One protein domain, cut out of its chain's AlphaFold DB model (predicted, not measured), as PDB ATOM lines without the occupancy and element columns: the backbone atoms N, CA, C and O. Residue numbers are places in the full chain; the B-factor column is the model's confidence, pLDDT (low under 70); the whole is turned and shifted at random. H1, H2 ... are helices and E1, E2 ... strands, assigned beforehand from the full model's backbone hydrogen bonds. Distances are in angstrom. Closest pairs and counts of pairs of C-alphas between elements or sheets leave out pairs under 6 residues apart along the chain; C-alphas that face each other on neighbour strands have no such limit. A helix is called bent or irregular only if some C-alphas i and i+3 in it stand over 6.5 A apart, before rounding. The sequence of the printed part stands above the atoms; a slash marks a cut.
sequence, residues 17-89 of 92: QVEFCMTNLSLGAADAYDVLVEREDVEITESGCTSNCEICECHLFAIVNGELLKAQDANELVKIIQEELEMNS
ATOM      1  N   GLN A  17     340.644 349.382 437.649       85.19
ATOM      2  CA  GLN A  17     341.818 348.962 436.889       85.19
ATOM      3  C   GLN A  17     343.044 349.723 437.376       85.19
ATOM      4  O   GLN A  17     343.040 350.953 437.391       85.19
ATOM      5  N   VAL A  18     344.088 348.991 437.753       87.81
ATOM      6  CA  VAL A  18     345.363 349.553 438.198       87.81
ATOM      7  C   VAL A  18     346.454 349.102 437.242       87.81
ATOM      8  O   VAL A  18     346.759 347.918 437.151       87.81
ATOM      9  N   GLU A  19     347.054 350.037 436.521       86.94
ATOM     10  CA  GLU A  19     348.125 349.757 435.575       86.94
ATOM     11  C   GLU A  19     349.493 350.105 436.170       86.94
ATOM     12  O   GLU A  19     349.752 351.254 436.539       86.94
ATOM     13  N   PHE A  20     350.397 349.124 436.220       85.38
ATOM     14  CA  PHE A  20     351.784 349.317 436.653       85.38
ATOM     15  C   PHE A  20     352.746 349.264 435.477       85.38
ATOM     16  O   PHE A  20     352.636 348.401 434.613       85.38
ATOM     17  N   CYS A  21     353.744 350.146 435.475       82.88
ATOM     18  CA  CYS A  21     354.859 350.056 434.537       82.88
ATOM     19  C   CYS A  21     355.804 348.913 434.943       82.88
ATOM     20  O   CYS A  21     356.321 348.916 436.062       82.88
ATOM     21  N   MET A  22     356.104 347.980 434.032       74.88
ATOM     22  CA  MET A  22     357.042 346.872 434.304       74.88
ATOM     23  C   MET A  22     358.426 347.342 434.784       74.88
ATOM     24  O   MET A  22     359.036 346.731 435.664       74.88
ATOM     25  N   THR A  23     358.929 348.444 434.226       73.19
ATOM     26  CA  THR A  23     360.211 349.026 434.646       73.19
ATOM     27  C   THR A  23     360.141 349.515 436.095       73.19
ATOM     28  O   THR A  23     361.103 349.362 436.839       73.19
ATOM     29  N   ASN A  24     358.981 350.022 436.524       76.44
ATOM     30  CA  ASN A  24     358.767 350.529 437.876       76.44
ATOM     31  C   ASN A  24     358.695 349.392 438.910       76.44
ATOM     32  O   ASN A  24     359.227 349.508 440.015       76.44
ATOM     33  N   LEU A  25     358.104 348.251 438.533       75.00
ATOM     34  CA  LEU A  25     358.104 347.037 439.361       75.00
ATOM     35  C   LEU A  25     359.529 346.581 439.685       75.00
ATOM     36  O   LEU A  25     359.823 346.246 440.829       75.00
ATOM     37  N   SER A  26     360.434 346.659 438.704       74.38
ATOM     38  CA  SER A  26     361.845 346.283 438.881       74.38
ATOM     39  C   SER A  26     362.630 347.234 439.797       74.38
ATOM     40  O   SER A  26     363.686 346.852 440.294       74.38
ATOM     41  N   LEU A  27     362.141 348.459 440.014       73.00
ATOM     42  CA  LEU A  27     362.808 349.489 440.822       73.00
ATOM     43  C   LEU A  27     362.347 349.517 442.283       73.00
ATOM     44  O   LEU A  27     363.026 350.107 443.118       73.00
ATOM     45  N   GLY A  28     361.225 348.867 442.601       75.94
ATOM     46  CA  GLY A  28     360.704 348.807 443.970       75.94
ATOM     47  C   GLY A  28     359.183 348.819 444.084       75.94
ATOM     48  O   GLY A  28     358.666 348.629 445.177       75.94
ATOM     49  N   ALA A  29     358.432 348.984 442.987       79.25
ATOM     50  CA  ALA A  29     356.971 348.848 443.036       79.25
ATOM     51  C   ALA A  29     356.491 347.388 443.165       79.25
ATOM     52  O   ALA A  29     355.288 347.162 443.257       79.25
ATOM     53  N   ALA A  30     357.398 346.404 443.185       81.12
ATOM     54  CA  ALA A  30     357.062 344.993 443.376       81.12
ATOM     55  C   ALA A  30     356.322 344.738 444.702       81.12
ATOM     56  O   ALA A  30     355.298 344.063 444.690       81.12
ATOM     57  N   ASP A  31     356.764 345.336 445.814       85.38
ATOM     58  CA  ASP A  31     356.074 345.209 447.106       85.38
ATOM     59  C   ASP A  31     354.650 345.786 447.058       85.38
ATOM     60  O   ASP A  31     353.721 345.220 447.628       85.38
ATOM     61  N   ALA A  32     354.455 346.899 446.339       85.69
ATOM     62  CA  ALA A  32     353.131 347.493 446.156       85.69
ATOM     63  C   ALA A  32     352.211 346.588 445.328       85.69
ATOM     64  O   ALA A  32     351.025 346.455 445.628       85.69
ATOM     65  N   TYR A  33     352.769 345.965 444.289       85.69
ATOM     66  CA  TYR A  33     352.058 345.030 443.430       85.69
ATOM     67  C   TYR A  33     351.604 343.790 444.202       85.69
ATOM     68  O   TYR A  33     350.444 343.411 444.080       85.69
ATOM     69  N   ASP A  34     352.474 343.197 445.023       86.19
ATOM     70  CA  ASP A  34     352.163 341.989 445.799       86.19
ATOM     71  C   ASP A  34     350.994 342.231 446.773       86.19
ATOM     72  O   ASP A  34     350.037 341.467 446.824       86.19
ATOM     73  N   VAL A  35     350.982 343.385 447.450       86.38
ATOM     74  CA  VAL A  35     349.881 343.754 448.358       86.38
ATOM     75  C   VAL A  35     348.561 343.973 447.615       86.38
ATOM     76  O   VAL A  35     347.485 343.676 448.137       86.38
ATOM     77  N   LEU A  36     348.610 344.538 446.409       84.19
ATOM     78  CA  LEU A  36     347.405 344.829 445.634       84.19
ATOM     79  C   LEU A  36     346.885 343.589 444.895       84.19
ATOM     80  O   LEU A  36     345.675 343.488 444.706       84.19
ATOM     81  N   VAL A  37     347.754 342.662 444.471       83.44
ATOM     82  CA  VAL A  37     347.358 341.484 443.674       83.44
ATOM     83  C   VAL A  37     346.563 340.476 444.499       83.44
ATOM     84  O   VAL A  37     345.737 339.748 443.955       83.44
ATOM     85  N   GLU A  38     346.761 340.471 445.819       83.75
ATOM     86  CA  GLU A  38     345.946 339.693 446.750       83.75
ATOM     87  C   GLU A  38     344.500 340.203 446.854       83.75
ATOM     88  O   GLU A  38     343.630 339.489 447.358       83.75
ATOM     89  N   ARG A  39     344.204 341.423 446.384       78.44
ATOM     90  CA  ARG A  39     342.871 342.005 446.521       78.44
ATOM     91  C   ARG A  39     341.978 341.688 445.318       78.44
ATOM     92  O   ARG A  39     342.323 341.928 444.167       78.44
ATOM     93  N   GLU A  40     340.768 341.202 445.590       77.69
ATOM     94  CA  GLU A  40     339.781 340.867 444.551       77.69
ATOM     95  C   GLU A  40     338.999 342.075 444.001       77.69
ATOM     96  O   GLU A  40     338.279 341.921 443.009       77.69
ATOM     97  N   ASP A  41     339.103 343.251 444.624       80.06
ATOM     98  CA  ASP A  41     338.383 344.483 444.265       80.06
ATOM     99  C   ASP A  41     339.080 345.316 443.174       80.06
ATOM    100  O   ASP A  41     338.450 346.174 442.544       80.06
ATOM    101  N   VAL A  42     340.355 345.034 442.909       83.81
ATOM    102  CA  VAL A  42     341.164 345.695 441.882       83.81
ATOM    103  C   VAL A  42     341.563 344.714 440.787       83.81
ATOM    104  O   VAL A  42     341.757 343.524 441.011       83.81
ATOM    105  N   GLU A  43     341.677 345.217 439.565       85.44
ATOM    106  CA  GLU A  43     342.224 344.485 438.431       85.44
ATOM    107  C   GLU A  43     343.574 345.096 438.072       85.44
ATOM    108  O   GLU A  43     343.648 346.184 437.497       85.44
ATOM    109  N   ILE A  44     344.652 344.393 438.417       86.06
ATOM    110  CA  ILE A  44     346.000 344.858 438.112       86.06
ATOM    111  C   ILE A  44     346.382 344.448 436.697       86.06
ATOM    112  O   ILE A  44     346.273 343.284 436.318       86.06
ATOM    113  N   THR A  45     346.860 345.410 435.919       84.06
ATOM    114  CA  THR A  45     347.394 345.190 434.579       84.06
ATOM    115  C   THR A  45     348.829 345.694 434.509       84.06
ATOM    116  O   THR A  45     349.168 346.764 435.005       84.06
ATOM    117  N   GLU A  46     349.699 344.920 433.877       81.25
ATOM    118  CA  GLU A  46     351.073 345.338 433.622       81.25
ATOM    119  C   GLU A  46     351.120 346.093 432.296       81.25
ATOM    120  O   GLU A  46     350.964 345.519 431.214       81.25
ATOM    121  N   SER A  47     351.333 347.398 432.385       71.94
ATOM    122  CA  SER A  47     351.580 348.248 431.233       71.94
ATOM    123  C   SER A  47     353.079 348.262 430.935       71.94
ATOM    124  O   SER A  47     353.934 348.297 431.824       71.94
ATOM    125  N   GLY A  48     353.412 348.160 429.648       68.69
ATOM    126  CA  GLY A  48     354.800 348.154 429.187       68.69
ATOM    127  C   GLY A  48     355.494 349.504 429.407       68.69
ATOM    128  O   GLY A  48     355.062 350.342 430.196       68.69
ATOM    129  N   CYS A  49     356.573 349.755 428.663       64.56
ATOM    130  CA  CYS A  49     357.245 351.051 428.717       64.56
ATOM    131  C   CYS A  49     356.295 352.165 428.246       64.56
ATOM    132  O   CYS A  49     356.048 352.329 427.052       64.56
ATOM    133  N   THR A  50     355.796 352.969 429.183       62.53
ATOM    134  CA  THR A  50     354.998 354.175 428.909       62.53
ATOM    135  C   THR A  50     355.853 355.349 428.418       62.53
ATOM    136  O   THR A  50     355.357 356.462 428.301       62.53
ATOM    137  N   SER A  51     357.140 355.121 428.116       65.69
ATOM    138  CA  SER A  51     358.149 356.143 427.788       65.69
ATOM    139  C   SER A  51     358.361 357.208 428.875       65.69
ATOM    140  O   SER A  51     359.074 358.180 428.649       65.69
ATOM    141  N   ASN A  52     357.818 357.003 430.078       64.19
ATOM    142  CA  ASN A  52     357.984 357.880 431.240       64.19
ATOM    143  C   ASN A  52     359.227 357.491 432.063       64.19
ATOM    144  O   ASN A  52     359.152 357.338 433.282       64.19
ATOM    145  N   CYS A  53     360.363 357.277 431.393       67.38
ATOM    146  CA  CYS A  53     361.588 356.776 432.027       67.38
ATOM    147  C   CYS A  53     362.093 357.698 433.150       67.38
ATOM    148  O   CYS A  53     362.535 357.195 434.175       67.38
ATOM    149  N   GLU A  54     361.956 359.019 432.999       65.00
ATOM    150  CA  GLU A  54     362.348 360.001 434.024       65.00
ATOM    151  C   GLU A  54     361.541 359.847 435.322       65.00
ATOM    152  O   GLU A  54     362.089 359.940 436.418       65.00
ATOM    153  N   ILE A  55     360.238 359.570 435.208       67.44
ATOM    154  CA  ILE A  55     359.369 359.348 436.369       67.44
ATOM    155  C   ILE A  55     359.699 357.999 436.993       67.44
ATOM    156  O   ILE A  55     359.841 357.921 438.204       67.44
ATOM    157  N   CYS A  56     359.876 356.972 436.161       66.50
ATOM    158  CA  CYS A  56     360.176 355.616 436.600       66.50
ATOM    159  C   CYS A  56     361.484 355.533 437.400       66.50
ATOM    160  O   CYS A  56     361.541 354.798 438.372       66.50
ATOM    161  N   GLU A  57     362.514 356.282 437.002       65.81
ATOM    162  CA  GLU A  57     363.810 356.325 437.692       65.81
ATOM    163  C   GLU A  57     363.747 357.055 439.041       65.81
ATOM    164  O   GLU A  57     364.470 356.697 439.969       65.81
ATOM    165  N   CYS A  58     362.890 358.074 439.159       67.75
ATOM    166  CA  CYS A  58     362.852 358.930 440.344       67.75
ATOM    167  C   CYS A  58     361.789 358.514 441.371       67.75
ATOM    168  O   CYS A  58     361.990 358.723 442.565       67.75
ATOM    169  N   HIS A  59     360.649 357.981 440.924       75.69
ATOM    170  CA  HIS A  59     359.464 357.765 441.754       75.69
ATOM    171  C   HIS A  59     358.646 356.559 441.299       75.69
ATOM    172  O   HIS A  59     358.552 356.244 440.111       75.69
ATOM    173  N   LEU A  60     357.955 355.935 442.250       85.31
ATOM    174  CA  LEU A  60     357.016 354.872 441.934       85.31
ATOM    175  C   LEU A  60     355.694 355.486 441.470       85.31
ATOM    176  O   LEU A  60     355.168 356.397 442.104       85.31
ATOM    177  N   PHE A  61     355.134 354.980 440.376       85.06
ATOM    178  CA  PHE A  61     353.832 355.414 439.883       85.06
ATOM    179  C   PHE A  61     352.956 354.240 439.442       85.06
ATOM    180  O   PHE A  61     353.451 353.183 439.037       85.06
ATOM    181  N   ALA A  62     351.648 354.461 439.505       86.31
ATOM    182  CA  ALA A  62     350.610 353.565 439.019       86.31
ATOM    183  C   ALA A  62     349.492 354.390 438.380       86.31
ATOM    184  O   ALA A  62     349.287 355.548 438.741       86.31
ATOM    185  N   ILE A  63     348.778 353.807 437.425       86.06
ATOM    186  CA  ILE A  63     347.635 354.460 436.787       86.06
ATOM    187  C   ILE A  63     346.368 353.758 437.267       86.06
ATOM    188  O   ILE A  63     346.138 352.607 436.914       86.06
ATOM    189  N   VAL A  64     345.549 354.428 438.073       87.31
ATOM    190  CA  VAL A  64     344.293 353.887 438.610       87.31
ATOM    191  C   VAL A  64     343.136 354.505 437.845       87.31
ATOM    192  O   VAL A  64     342.970 355.717 437.845       87.31
ATOM    193  N   ASN A  65     342.341 353.687 437.152       83.69
ATOM    194  CA  ASN A  65     341.186 354.135 436.363       83.69
ATOM    195  C   ASN A  65     341.505 355.256 435.342       83.69
ATOM    196  O   ASN A  65     340.634 356.042 434.972       83.69
ATOM    197  N   GLY A  66     342.750 355.312 434.856       80.88
ATOM    198  CA  GLY A  66     343.234 356.353 433.944       80.88
ATOM    199  C   GLY A  66     343.851 357.580 434.629       80.88
ATOM    200  O   GLY A  66     344.329 358.471 433.928       80.88
ATOM    201  N   GLU A  67     343.894 357.623 435.961       83.25
ATOM    202  CA  GLU A  67     344.559 358.670 436.735       83.25
ATOM    203  C   GLU A  67     345.954 358.231 437.192       83.25
ATOM    204  O   GLU A  67     346.133 357.138 437.722       83.25
ATOM    205  N   LEU A  68     346.965 359.075 436.972       85.12
ATOM    206  CA  LEU A  68     348.353 358.768 437.317       85.12
ATOM    207  C   LEU A  68     348.655 359.185 438.759       85.12
ATOM    208  O   LEU A  68     348.786 360.372 439.060       85.12
ATOM    209  N   LEU A  69     348.850 358.191 439.621       87.56
ATOM    210  CA  LEU A  69     349.243 358.348 441.016       87.56
ATOM    211  C   LEU A  69     350.742 358.083 441.151       87.56
ATOM    212  O   LEU A  69     351.278 357.145 440.561       87.56
ATOM    213  N   LYS A  70     351.431 358.916 441.929       87.69
ATOM    214  CA  LYS A  70     352.880 358.835 442.157       87.69
ATOM    215  C   LYS A  70     353.190 358.879 443.646       87.69
ATOM    216  O   LYS A  70     352.528 359.601 444.386       87.69
ATOM    217  N   ALA A  71     354.220 358.155 444.054       87.69
ATOM    218  CA  ALA A  71     354.665 358.041 445.433       87.69
ATOM    219  C   ALA A  71     356.189 357.893 445.507       87.69
ATOM    220  O   ALA A  71     356.844 357.551 444.519       87.69
ATOM    221  N   GLN A  72     356.755 358.142 446.687       83.62
ATOM    222  CA  GLN A  72     358.187 357.933 446.914       83.62
ATOM    223  C   GLN A  72     358.498 356.480 447.272       83.62
ATOM    224  O   GLN A  72     359.516 355.952 446.834       83.62
ATOM    225  N   ASP A  73     357.586 355.824 447.990       85.94
ATOM    226  CA  ASP A  73     357.757 354.463 448.491       85.94
ATOM    227  C   ASP A  73     356.601 353.550 448.073       85.94
ATOM    228  O   ASP A  73     355.470 353.992 447.864       85.94
ATOM    229  N   ALA A  74     356.863 352.241 448.008       86.12
ATOM    230  CA  ALA A  74     355.862 351.245 447.618       86.12
ATOM    231  C   ALA A  74     354.647 351.260 448.559       86.12
ATOM    232  O   ALA A  74     353.502 351.193 448.123       86.12
ATOM    233  N   ASN A  75     354.899 351.428 449.856       87.38
ATOM    234  CA  ASN A  75     353.860 351.467 450.883       87.38
ATOM    235  C   ASN A  75     352.983 352.730 450.773       87.38
ATOM    236  O   ASN A  75     351.768 352.679 450.958       87.38
ATOM    237  N   GLU A  76     353.595 353.865 450.425       89.44
ATOM    238  CA  GLU A  76     352.871 355.112 450.164       89.44
ATOM    239  C   GLU A  76     352.031 354.992 448.886       89.44
ATOM    240  O   GLU A  76     350.868 355.385 448.884       89.44
ATOM    241  N   LEU A  77     352.562 354.350 447.838       88.81
ATOM    242  CA  LEU A  77     351.822 354.099 446.602       88.81
ATOM    243  C   LEU A  77     350.559 353.269 446.855       88.81
ATOM    244  O   LEU A  77     349.486 353.633 446.382       88.81
ATOM    245  N   VAL A  78     350.669 352.190 447.636       88.81
ATOM    246  CA  VAL A  78     349.521 351.350 448.017       88.81
ATOM    247  C   VAL A  78     348.470 352.159 448.767       88.81
ATOM    248  O   VAL A  78     347.284 351.995 448.494       88.81
ATOM    249  N   LYS A  79     348.886 353.036 449.689       89.88
ATOM    250  CA  LYS A  79     347.962 353.911 450.420       89.88
ATOM    251  C   LYS A  79     347.215 354.857 449.497       89.88
ATOM    252  O   LYS A  79     345.996 354.874 449.549       89.88
ATOM    253  N   ILE A  80     347.927 355.584 448.635       89.88
ATOM    254  CA  ILE A  80     347.304 356.542 447.714       89.88
ATOM    255  C   ILE A  80     346.332 355.813 446.781       89.88
ATOM    256  O   ILE A  80     345.223 356.284 446.564       89.88
ATOM    257  N   ILE A  81     346.717 354.635 446.274       87.50
ATOM    258  CA  ILE A  81     345.826 353.794 445.471       87.50
ATOM    259  C   ILE A  81     344.590 353.401 446.286       87.50
ATOM    260  O   ILE A  81     343.486 353.549 445.792       87.50
ATOM    261  N   GLN A  82     344.740 352.933 447.528       87.25
ATOM    262  CA  GLN A  82     343.599 352.582 448.386       87.25
ATOM    263  C   GLN A  82     342.676 353.765 448.654       87.25
ATOM    264  O   GLN A  82     341.469 353.629 448.489       87.25
ATOM    265  N   GLU A  83     343.235 354.922 448.996       87.75
ATOM    266  CA  GLU A  83     342.468 356.144 449.218       87.75
ATOM    267  C   GLU A  83     341.718 356.555 447.948       87.75
ATOM    268  O   GLU A  83     340.535 356.872 448.025       87.75
ATOM    269  N   GLU A  84     342.348 356.470 446.773       86.75
ATOM    270  CA  GLU A  84     341.695 356.770 445.495       86.75
ATOM    271  C   GLU A  84     340.587 355.760 445.173       86.75
ATOM    272  O   GLU A  84     339.503 356.133 444.730       86.75
ATOM    273  N   LEU A  85     340.809 354.478 445.459       83.06
ATOM    274  CA  LEU A  85     339.799 353.432 445.303       83.06
ATOM    275  C   LEU A  85     338.614 353.618 446.255       83.06
ATOM    276  O   LEU A  85     337.500 353.265 445.885       83.06
ATOM    277  N   GLU A  86     338.833 354.141 447.462       82.88
ATOM    278  CA  GLU A  86     337.782 354.429 448.444       82.88
ATOM    279  C   GLU A  86     337.036 355.733 448.123       82.88
ATOM    280  O   GLU A  86     335.806 355.780 448.197       82.88
ATOM    281  N   MET A  87     337.758 356.790 447.743       77.50
ATOM    282  CA  MET A  87     337.204 358.112 447.441       77.50
ATOM    283  C   MET A  87     336.505 358.167 446.087       77.50
ATOM    284  O   MET A  87     335.457 358.799 445.947       77.50
ATOM    285  N   ASN A  88     337.098 357.511 445.098       68.25
ATOM    286  CA  ASN A  88     336.689 357.521 443.704       68.25
ATOM    287  C   ASN A  88     336.389 356.096 443.230       68.25
ATOM    288  O   ASN A  88     336.604 355.748 442.064       68.25
ATOM    289  N   SER A  89     335.876 355.258 444.146       59.84
ATOM    290  CA  SER A  89     335.301 353.968 443.775       59.84
ATOM    291  C   SER A  89     334.337 354.225 442.624       59.84
ATOM    292  O   SER A  89     333.502 355.133 442.705       59.84
TER     293      SER A  89
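This is residues 17 to 89 of the 92 residues of an uncharacterized protein of Lysinibacillus sp. 2017 (UniProt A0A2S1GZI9). The model is one strongly twisted sheet of four strands with two helices, H1 and H3, covering one face, while the other face is bare. H1 is kinked, H3 meets it with its first residues, 74 to 78, at a steep tilt of 55 degrees, and the short helix H2 sits off one end of the sheet. The printed part has 73 residues, with three named helices and four named strands in the order E1, H1, E2, H2, E3, E4, H3; the class is mixed, helices and strands. The sheet is mixed and runs E2, E1, E3, E4. The whole is compact, with a radius of gyration of the C-alphas of 10.9 A and spans of 29 by 21 by 17 A.

Start with the sheet: find C-alpha 17 at (341.818, 348.962, 436.889), where E1, residues 17 to 21, begins. E2 is residues 42 to 47, 15.1 A long; E3 is residues 60 to 64 and E4 residues 67 to 71. H1, residues 22 to 37, measures 14.5 A; it is irregular, with C-alphas 27 and 30 7.7 A apart, and has a kink of 105 degrees near residue 29. H2 is residues 53 to 58, 8.7 A. H3, residues 74 to 87, runs 19.9 A to C-alpha 87 at (337.204, 358.112, 447.441).

Look first at E2 and E1, parallel at 31 degrees, with N 45 and O 18 at 2.8 A. With H1 between them they form a strand-helix-strand unit, two parallel neighbour strands joined through a helix, whose crossover is right-handed. E1 and E3 are antiparallel at 151 degrees, with N 19 and O 63 at 2.8 A. E3 and E4 form a hairpin, with N 62 and O 69 at 2.9 A. H1 and H3 on one face of the sheet make two layers, helices over strands. H1 has a height over the sheet of 7.5 A and lies over E1 and E3, slantwise to the strands, at 36 degrees to E3 on the local plane. H3, at a height over the sheet of 7.8 A, runs along the strands, at 14 degrees to E3 on the local plane. With its residues 74 to 78 alone, H3 touches H1, at a steep tilt of 55 degrees; the closest C-alphas, of Ala 32 and Ala 74, are 4.9 A apart. H2 only grazes the sheet; H1 touches it with residues 23 to 27 alone, closest at the C-alphas of Asn 24 and Cys 56, 5.4 A. H2 and H3 are apart. Every O i to N i+4 pair is within hydrogen-bond range in H2 and H3, and 8 of 12 in H1.

The two C-alphas farthest apart, those of Glu 40 and Glu 54, are 31.4 A apart. The printed part has no cut, and its links between named elements are tight. The mean pLDDT of the printed part is 80.3; look for values under 70 at residues 48 to 58 and 88 to 89.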